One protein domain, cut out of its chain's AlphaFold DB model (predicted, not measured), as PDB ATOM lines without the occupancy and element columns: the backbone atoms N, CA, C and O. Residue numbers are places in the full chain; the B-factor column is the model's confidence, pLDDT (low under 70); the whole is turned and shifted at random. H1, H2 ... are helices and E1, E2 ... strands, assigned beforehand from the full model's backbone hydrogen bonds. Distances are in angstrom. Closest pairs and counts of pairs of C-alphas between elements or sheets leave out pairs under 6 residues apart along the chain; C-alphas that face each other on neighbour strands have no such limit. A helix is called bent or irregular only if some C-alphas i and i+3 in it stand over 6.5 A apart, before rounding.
ATOM      1  N   LYS A   2      10.207  48.691  25.703       81.75
ATOM      2  CA  LYS A   2      10.527  48.859  27.140       81.75
ATOM      3  C   LYS A   2       9.369  48.455  28.061       81.75
ATOM      4  O   LYS A   2       9.512  48.525  29.276       81.75
ATOM      5  N   ARG A   3       8.219  48.098  27.487       91.62
ATOM      6  CA  ARG A   3       7.007  47.755  28.234       91.62
ATOM      7  C   ARG A   3       7.206  46.494  29.067       91.62
ATOM      8  O   ARG A   3       7.777  45.515  28.591       91.62
ATOM      9  N   GLU A   4       6.687  46.529  30.286       95.94
ATOM     10  CA  GLU A   4       6.495  45.342  31.107       95.94
ATOM     11  C   GLU A   4       5.175  44.669  30.740       95.94
ATOM     12  O   GLU A   4       4.137  45.321  30.642       95.94
ATOM     13  N   VAL A   5       5.222  43.358  30.518       97.50
ATOM     14  CA  VAL A   5       4.039  42.545  30.244       97.50
ATOM     15  C   VAL A   5       3.813  41.615  31.423       97.50
ATOM     16  O   VAL A   5       4.681  40.820  31.783       97.50
ATOM     17  N   ILE A   6       2.624  41.698  32.012       98.25
ATOM     18  CA  ILE A   6       2.251  40.921  33.190       98.25
ATOM     19  C   ILE A   6       1.020  40.097  32.847       98.25
ATOM     20  O   ILE A   6      -0.010  40.637  32.450       98.25
ATOM     21  N   VAL A   7       1.116  38.784  33.037       98.44
ATOM     22  CA  VAL A   7      -0.027  37.877  32.921       98.44
ATOM     23  C   VAL A   7      -0.459  37.440  34.313       98.44
ATOM     24  O   VAL A   7       0.310  36.803  35.036       98.44
ATOM     25  N   LEU A   8      -1.707  37.750  34.663       98.44
ATOM     26  CA  LEU A   8      -2.376  37.284  35.874       98.44
ATOM     27  C   LEU A   8      -3.401  36.212  35.487       98.44
ATOM     28  O   LEU A   8      -4.367  36.496  34.783       98.44
ATOM     29  N   HIS A   9      -3.191  34.970  35.919       98.00
ATOM     30  CA  HIS A   9      -3.987  33.812  35.493       98.00
ATOM     31  C   HIS A   9      -4.753  33.207  36.673       98.00
ATOM     32  O   HIS A   9      -4.174  32.571  37.554       98.00
ATOM     33  N   GLY A  10      -6.066  33.422  36.699       97.06
ATOM     34  CA  GLY A  10      -6.954  32.853  37.708       97.06
ATOM     35  C   GLY A  10      -7.489  31.487  37.312       97.06
ATOM     36  O   GLY A  10      -7.959  31.322  36.192       97.06
ATOM     37  N   ALA A  11      -7.493  30.553  38.256       96.94
ATOM     38  CA  ALA A  11      -8.187  29.280  38.130       96.94
ATOM     39  C   ALA A  11      -8.829  28.859  39.459       96.94
ATOM     40  O   ALA A  11      -8.555  29.419  40.528       96.94
ATOM     41  N   SER A  12      -9.720  27.877  39.405       96.81
ATOM     42  CA  SER A  12     -10.265  27.236  40.601       96.81
ATOM     43  C   SER A  12      -9.319  26.167  41.130       96.81
ATOM     44  O   SER A  12      -9.141  26.070  42.346       96.81
ATOM     45  N   TYR A  13      -8.670  25.429  40.232       96.69
ATOM     46  CA  TYR A  13      -7.775  24.325  40.553       96.69
ATOM     47  C   TYR A  13      -6.421  24.445  39.852       96.69
ATOM     48  O   TYR A  13      -6.285  25.075  38.806       96.69
ATOM     49  N   VAL A  14      -5.381  23.871  40.460       94.88
ATOM     50  CA  VAL A  14      -4.001  23.969  39.956       94.88
ATOM     51  C   VAL A  14      -3.834  23.322  38.577       94.88
ATOM     52  O   VAL A  14      -3.021  23.797  37.783       94.88
ATOM     53  N   ASP A  15      -4.579  22.259  38.292       94.38
ATOM     54  CA  ASP A  15      -4.563  21.534  37.019       94.38
ATOM     55  C   ASP A  15      -5.294  22.268  35.883       94.38
ATOM     56  O   ASP A  15      -4.985  22.036  34.716       94.38
ATOM     57  N   GLU A  16      -6.171  23.223  36.194       96.38
ATOM     58  CA  GLU A  16      -6.811  24.094  35.198       96.38
ATOM     59  C   GLU A  16      -5.842  25.132  34.605       96.38
ATOM     60  O   GLU A  16      -6.108  25.690  33.538       96.38
ATOM     61  N   LEU A  17      -4.687  25.375  35.241       95.81
ATOM     62  CA  LEU A  17      -3.656  26.295  34.750       95.81
ATOM     63  C   LEU A  17      -2.874  25.694  33.563       95.81
ATOM     64  O   LEU A  17      -1.657  25.500  33.615       95.81
ATOM     65  N   SER A  18      -3.565  25.433  32.457       95.94
ATOM     66  CA  SER A  18      -3.067  24.651  31.315       95.94
ATOM     67  C   SER A  18      -1.820  25.256  30.651       95.94
ATOM     68  O   SER A  18      -0.939  24.536  30.187       95.94
ATOM     69  N   TYR A  19      -1.694  26.587  30.670       97.62
ATOM     70  CA  TYR A  19      -0.536  27.317  30.137       97.62
ATOM     71  C   TYR A  19       0.522  27.679  31.186       97.62
ATOM     72  O   TYR A  19       1.484  28.372  30.856       97.62
ATOM     73  N   LYS A  20       0.390  27.219  32.439       96.88
ATOM     74  CA  LYS A  20       1.297  27.597  33.536       96.88
ATOM     75  C   LYS A  20       2.761  27.407  33.166       96.88
ATOM     76  O   LYS A  20       3.553  28.319  33.350       96.88
ATOM     77  N   ARG A  21       3.107  26.236  32.622       97.69
ATOM     78  CA  ARG A  21       4.490  25.912  32.252       97.69
ATOM     79  C   ARG A  21       5.037  26.891  31.217       97.69
ATOM     80  O   ARG A  21       6.079  27.479  31.457       97.69
ATOM     81  N   LEU A  22       4.305  27.104  30.123       98.56
ATOM     82  CA  LEU A  22       4.706  28.031  29.063       98.56
ATOM     83  C   LEU A  22       4.925  29.449  29.609       98.56
ATOM     84  O   LEU A  22       5.949  30.063  29.336       98.56
ATOM     85  N   LEU A  23       3.977  29.962  30.395       98.56
ATOM     86  CA  LEU A  23       4.051  31.319  30.937       98.56
ATOM     87  C   LEU A  23       5.175  31.460  31.976       98.56
ATOM     88  O   LEU A  23       5.865  32.474  31.996       98.56
ATOM     89  N   THR A  24       5.418  30.436  32.796       98.25
ATOM     90  CA  THR A  24       6.587  30.394  33.686       98.25
ATOM     91  C   THR A  24       7.894  30.374  32.891       98.25
ATOM     92  O   THR A  24       8.805  31.131  33.216       98.25
ATOM     93  N   ASP A  25       7.986  29.571  31.830       98.56
ATOM     94  CA  ASP A  25       9.182  29.498  30.983       98.56
ATOM     95  C   ASP A  25       9.481  30.863  30.321       98.56
ATOM     96  O   ASP A  25      10.643  31.264  30.241       98.56
ATOM     97  N   LEU A  26       8.450  31.629  29.935       98.50
ATOM     98  CA  LEU A  26       8.599  32.995  29.410       98.50
ATOM     99  C   LEU A  26       9.115  34.001  30.451       98.50
ATOM    100  O   LEU A  26       9.888  34.898  30.100       98.50
ATOM    101  N   GLU A  27       8.714  33.876  31.720       98.06
ATOM    102  CA  GLU A  27       9.253  34.708  32.808       98.06
ATOM    103  C   GLU A  27      10.725  34.370  33.080       98.06
ATOM    104  O   GLU A  27      11.555  35.276  33.160       98.06
ATOM    105  N   LEU A  28      11.072  33.080  33.122       98.38
ATOM    106  CA  LEU A  28      12.458  32.628  33.275       98.38
ATOM    107  C   LEU A  28      13.340  33.083  32.102       98.38
ATOM    108  O   LEU A  28      14.498  33.460  32.289       98.38
ATOM    109  N   GLU A  29      12.801  33.084  30.882       97.81
ATOM    110  CA  GLU A  29      13.479  33.645  29.714       97.81
ATOM    111  C   GLU A  29      13.731  35.151  29.870       97.81
ATOM    112  O   GLU A  29      14.836  35.615  29.574       97.81
ATOM    113  N   SER A  30      12.736  35.903  30.353       96.81
ATOM    114  CA  SER A  30      12.841  37.338  30.667       96.81
ATOM    115  C   SER A  30      13.968  37.606  31.669       96.81
ATOM    116  O   SER A  30      14.834  38.449  31.429       96.81
ATOM    117  N   GLU A  31      14.052  36.811  32.736       96.31
ATOM    118  CA  GLU A  31      15.133  36.913  33.723       96.31
ATOM    119  C   GLU A  31      16.506  36.592  33.127       96.31
ATOM    120  O   GLU A  31      17.463  37.339  33.330       96.31
ATOM    121  N   LYS A  32      16.607  35.522  32.332       97.62
ATOM    122  CA  LYS A  32      17.867  35.102  31.707       97.62
ATOM    123  C   LYS A  32      18.391  36.112  30.685       97.62
ATOM    124  O   LYS A  32      19.603  36.281  30.554       97.62
ATOM    125  N   ARG A  33      17.502  36.736  29.907       95.31
ATOM    126  CA  ARG A  33      17.879  37.711  28.869       95.31
ATOM    127  C   ARG A  33      18.153  39.103  29.436       95.31
ATOM    128  O   ARG A  33      18.894  39.855  28.800       95.31
ATOM    129  N   GLY A  34      17.591  39.402  30.605       95.00
ATOM    130  CA  GLY A  34      17.543  40.731  31.198       95.00
ATOM    131  C   GLY A  34      16.204  41.406  30.906       95.00
ATOM    132  O   GLY A  34      15.756  41.466  29.755       95.00
ATOM    133  N   ARG A  35      15.580  41.950  31.960       91.94
ATOM    134  CA  ARG A  35      14.286  42.650  31.875       91.94
ATOM    135  C   ARG A  35      14.358  43.926  31.026       91.94
ATOM    136  O   ARG A  35      13.339  44.398  30.552       91.94
ATOM    137  N   ASP A  36      15.546  44.457  30.747       93.00
ATOM    138  CA  ASP A  36      15.748  45.555  29.793       93.00
ATOM    139  C   ASP A  36      15.493  45.146  28.328       93.00
ATOM    140  O   ASP A  36      15.221  46.004  27.485       93.00
ATOM    141  N   LYS A  37      15.562  43.843  28.019       93.25
ATOM    142  CA  LYS A  37      15.371  43.293  26.664       93.25
ATOM    143  C   LYS A  37      14.021  42.616  26.482       93.25
ATOM    144  O   LYS A  37      13.424  42.721  25.412       93.25
ATOM    145  N   TRP A  38      13.570  41.900  27.505       94.62
ATOM    146  CA  TRP A  38      12.285  41.212  27.548       94.62
ATOM    147  C   TRP A  38      11.779  41.277  28.983       94.62
ATOM    148  O   TRP A  38      12.322  40.582  29.833       94.62
ATOM    149  N   ASN A  39      10.797  42.139  29.266       96.06
ATOM    150  CA  ASN A  39      10.244  42.281  30.610       96.06
ATOM    151  C   ASN A  39       8.891  41.584  30.708       96.06
ATOM    152  O   ASN A  39       7.852  42.176  30.415       96.06
ATOM    153  N   PHE A  40       8.914  40.317  31.107       97.44
ATOM    154  CA  PHE A  40       7.708  39.517  31.269       97.44
ATOM    155  C   PHE A  40       7.595  38.986  32.693       97.44
ATOM    156  O   PHE A  40       8.589  38.580  33.309       97.44
ATOM    157  N   ARG A  41       6.377  38.991  33.231       97.75
ATOM    158  CA  ARG A  41       6.047  38.399  34.529       97.75
ATOM    159  C   ARG A  41       4.785  37.570  34.427       97.75
ATOM    160  O   ARG A  41       3.828  37.947  33.753       97.75
ATOM    161  N   TYR A  42       4.763  36.471  35.167       98.31
ATOM    162  CA  TYR A  42       3.600  35.613  35.254       98.31
ATOM    163  C   TYR A  42       3.232  35.356  36.709       98.31
ATOM    164  O   TYR A  42       4.045  34.905  37.514       98.31
ATOM    165  N   ARG A  43       1.978  35.605  37.064       98.12
ATOM    166  CA  ARG A  43       1.425  35.190  38.350       98.12
ATOM    167  C   ARG A  43       0.119  34.456  38.121       98.12
ATOM    168  O   ARG A  43      -0.627  34.734  37.186       98.12
ATOM    169  N   ALA A  44      -0.156  33.504  38.994       97.81
ATOM    170  CA  ALA A  44      -1.416  32.786  38.995       97.81
ATOM    171  C   ALA A  44      -2.073  32.869  40.367       97.81
ATOM    172  O   ALA A  44      -1.386  33.069  41.371       97.81
ATOM    173  N   ALA A  45      -3.394  32.722  40.379       97.81
ATOM    174  CA  ALA A  45      -4.207  32.676  41.582       97.81
ATOM    175  C   ALA A  45      -5.123  31.453  41.567       97.81
ATOM    176  O   ALA A  45      -5.715  31.131  40.536       97.81
ATOM    177  N   ILE A  46      -5.253  30.800  42.724       98.00
ATOM    178  CA  ILE A  46      -6.151  29.659  42.925       98.00
ATOM    179  C   ILE A  46      -7.275  30.051  43.879       98.00
ATOM    180  O   ILE A  46      -7.034  30.388  45.044       98.00
ATOM    181  N   SER A  47      -8.514  29.984  43.390       96.50
ATOM    182  CA  SER A  47      -9.694  30.453  44.130       96.50
ATOM    183  C   SER A  47     -10.259  29.436  45.127       96.50
ATOM    184  O   SER A  47     -10.951  29.835  46.065       96.50
ATOM    185  N   ARG A  48      -9.912  28.144  45.001       95.88
ATOM    186  CA  ARG A  48     -10.337  27.057  45.910       95.88
ATOM    187  C   ARG A  48      -9.154  26.427  46.663       95.88
ATOM    188  O   ARG A  48      -8.962  25.214  46.625       95.88
ATOM    189  N   PRO A  49      -8.339  27.213  47.385       92.88
ATOM    190  CA  PRO A  49      -7.069  26.756  47.971       92.88
ATOM    191  C   PRO A  49      -7.219  25.635  49.014       92.88
ATOM    192  O   PRO A  49      -6.282  24.885  49.253       92.88
ATOM    193  N   LYS A  50      -8.386  25.535  49.667       92.31
ATOM    194  CA  LYS A  50      -8.651  24.570  50.746       92.31
ATOM    195  C   LYS A  50      -8.986  23.171  50.231       92.31
ATOM    196  O   LYS A  50      -9.045  22.234  51.022       92.31
ATOM    197  N   GLU A  51      -9.248  23.026  48.936       94.50
ATOM    198  CA  GLU A  51      -9.591  21.736  48.350       94.50
ATOM    199  C   GLU A  51      -8.345  20.859  48.196       94.50
ATOM    200  O   GLU A  51      -7.255  21.343  47.894       94.50
ATOM    201  N   PHE A  52      -8.498  19.548  48.405       92.19
ATOM    202  CA  PHE A  52      -7.372  18.610  48.479       92.19
ATOM    203  C   PHE A  52      -6.469  18.639  47.235       92.19
ATOM    204  O   PHE A  52      -5.248  18.505  47.358       92.19
ATOM    205  N   PHE A  53      -7.049  18.850  46.051       90.81
ATOM    206  CA  PHE A  53      -6.324  18.971  44.782       90.81
ATOM    207  C   PHE A  53      -5.376  20.180  44.738       90.81
ATOM    208  O   PHE A  53      -4.360  20.136  44.054       90.81
ATOM    209  N   ASN A  54      -5.641  21.212  45.542       95.25
ATOM    210  CA  ASN A  54      -4.865  22.449  45.586       95.25
ATOM    211  C   ASN A  54      -3.863  22.505  46.746       95.25
ATOM    212  O   ASN A  54      -3.185  23.513  46.911       95.25
ATOM    213  N   ARG A  55      -3.702  21.431  47.532       90.50
ATOM    214  CA  ARG A  55      -2.827  21.416  48.726       90.50
ATOM    215  C   ARG A  55      -1.350  21.728  48.455       90.50
ATOM    216  O   ARG A  55      -0.624  22.077  49.374       90.50
ATOM    217  N   SER A  56      -0.891  21.554  47.215       89.19
ATOM    218  CA  SER A  56       0.476  21.885  46.787       89.19
ATOM    219  C   SER A  56       0.619  23.324  46.280       89.19
ATOM    220  O   SER A  56       1.698  23.712  45.828       89.19
ATOM    221  N   TRP A  57      -0.461  24.106  46.283       95.19
ATOM    222  CA  TRP A  57      -0.445  25.494  45.855       95.19
ATOM    223  C   TRP A  57       0.176  26.388  46.929       95.19
ATOM    224  O   TRP A  57      -0.324  26.473  48.044       95.19
ATOM    225  N   ASN A  58       1.246  27.088  46.557       93.19
ATOM    226  CA  ASN A  58       1.944  28.051  47.417       93.19
ATOM    227  C   ASN A  58       1.966  29.466  46.809       93.19
ATOM    228  O   ASN A  58       2.728  30.318  47.253       93.19
ATOM    229  N   GLY A  59       1.192  29.695  45.743       94.25
ATOM    230  CA  GLY A  59       1.094  30.998  45.085       94.25
ATOM    231  C   GLY A  59      -0.049  31.846  45.642       94.25
ATOM    232  O   GLY A  59      -0.570  31.585  46.726       94.25
ATOM    233  N   HIS A  60      -0.476  32.846  44.869       96.38
ATOM    234  CA  HIS A  60      -1.549  33.755  45.275       96.38
ATOM    235  C   HIS A  60      -2.872  33.013  45.484       96.38
ATOM    236  O   HIS A  60      -3.240  32.131  44.705       96.38
ATOM    237  N   VAL A  61      -3.593  33.351  46.545       95.94
ATOM    238  CA  VAL A  61      -4.826  32.663  46.934       95.94
ATOM    239  C   VAL A  61      -6.018  33.597  46.773       95.94
ATOM    240  O   VAL A  61      -6.001  34.724  47.257       95.94
ATOM    241  N   GLY A  62      -7.079  33.091  46.147       95.31
ATOM    242  CA  GLY A  62      -8.305  33.834  45.878       95.31
ATOM    243  C   GLY A  62      -8.572  33.991  44.386       95.31
ATOM    244  O   GLY A  62      -7.981  33.310  43.549       95.31
ATOM    245  N   ARG A  63      -9.519  34.871  44.057       96.44
ATOM    246  CA  ARG A  63      -9.845  35.220  42.671       96.44
ATOM    247  C   ARG A  63      -8.782  36.166  42.100       96.44
ATOM    248  O   ARG A  63      -8.125  36.880  42.856       96.44
TER     249      ARG A  63
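What this domain is: This is residues 2 to 63 of the 135 residues of the protein "Ferredoxin--NADP reductase" of Nitrosopumilus sp (UniProt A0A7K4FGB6). Look for a narrow rod: a ribbon of two parallel strands, E1 and E2, side by side, with one helix, H1, packed over one face of it, mostly over E2 and running back against the strands' direction. Past the ends of the strands, a long stretch with no named element, residues 47 to 63, loops out at one end of the rod and folds back, so that residues 60 to 61 pair with the last residues of E2. The printed part has 62 residues, with two named strands and one named helix in the order E1, H1, E2; the sheet's order is E1, E2, all parallel. The class is mixed, helices and strands, though under half of the residues are in named elements. The whole is only just loose, close to compact, with a radius of gyration of the C-alphas of 13.1 A and spans of 40 by 17 by 17 A.

Where its parts are: Find C-alpha 4 at (6.495, 45.342, 31.107); from there strand E1, residues 4 to 11, runs 22.9 A from first to last C-alpha. Its neighbour E2, residues 39 to 46, runs 24.1 A and ends at C-alpha 46, at (-6.151, 29.659, 42.925). Between them in the chain comes H1, residues 20 to 33, which begins at C-alpha 20, at (1.297, 27.597, 33.536), and is 20.0 A long; it is not bent.

How they stand to each other: Begin with the sheet, where E1 and E2 are parallel neighbours at 15 degrees. The C-alphas of His 9 and Ala 44 face each other at 4.5 A. Look at N 5 and O 39, and at N 43 and O 7: each pair is within hydrogen-bond range at 2.9 A. From E2 go to H1: there are 12 pairs of C-alphas within 8 A, the closest those of Glu 27 and Arg 41, 5.2 A apart. Between H1 and E1 there is 1 such pair, the closest C-alphas, those of Val 7 and Leu 23, at 8.0 A. E1, H1 and E2 make a strand-helix-strand unit, two parallel neighbour strands with a helix between them in the chain, and its crossover is right-handed. In H1 every O i to N i+4 pair is within hydrogen-bond range. Further along, residues 45 to 46 of E2 pair with residues 60 to 61, parallel.

The domain as a whole: The two C-alphas farthest apart are those of Lys 2 and Phe 52, at 41.1 A. The printed part runs from residue 2 to 63 and has no cut. The link from H1 to E2 is tight, with 5 residues, and that from E1 to H1 is short, with 8. The C-alphas of residues 47 to 63 lie 8 to 20 A from the mean of the C-alphas. The mean pLDDT of the printed part is 95.7, and no printed residue is under 70.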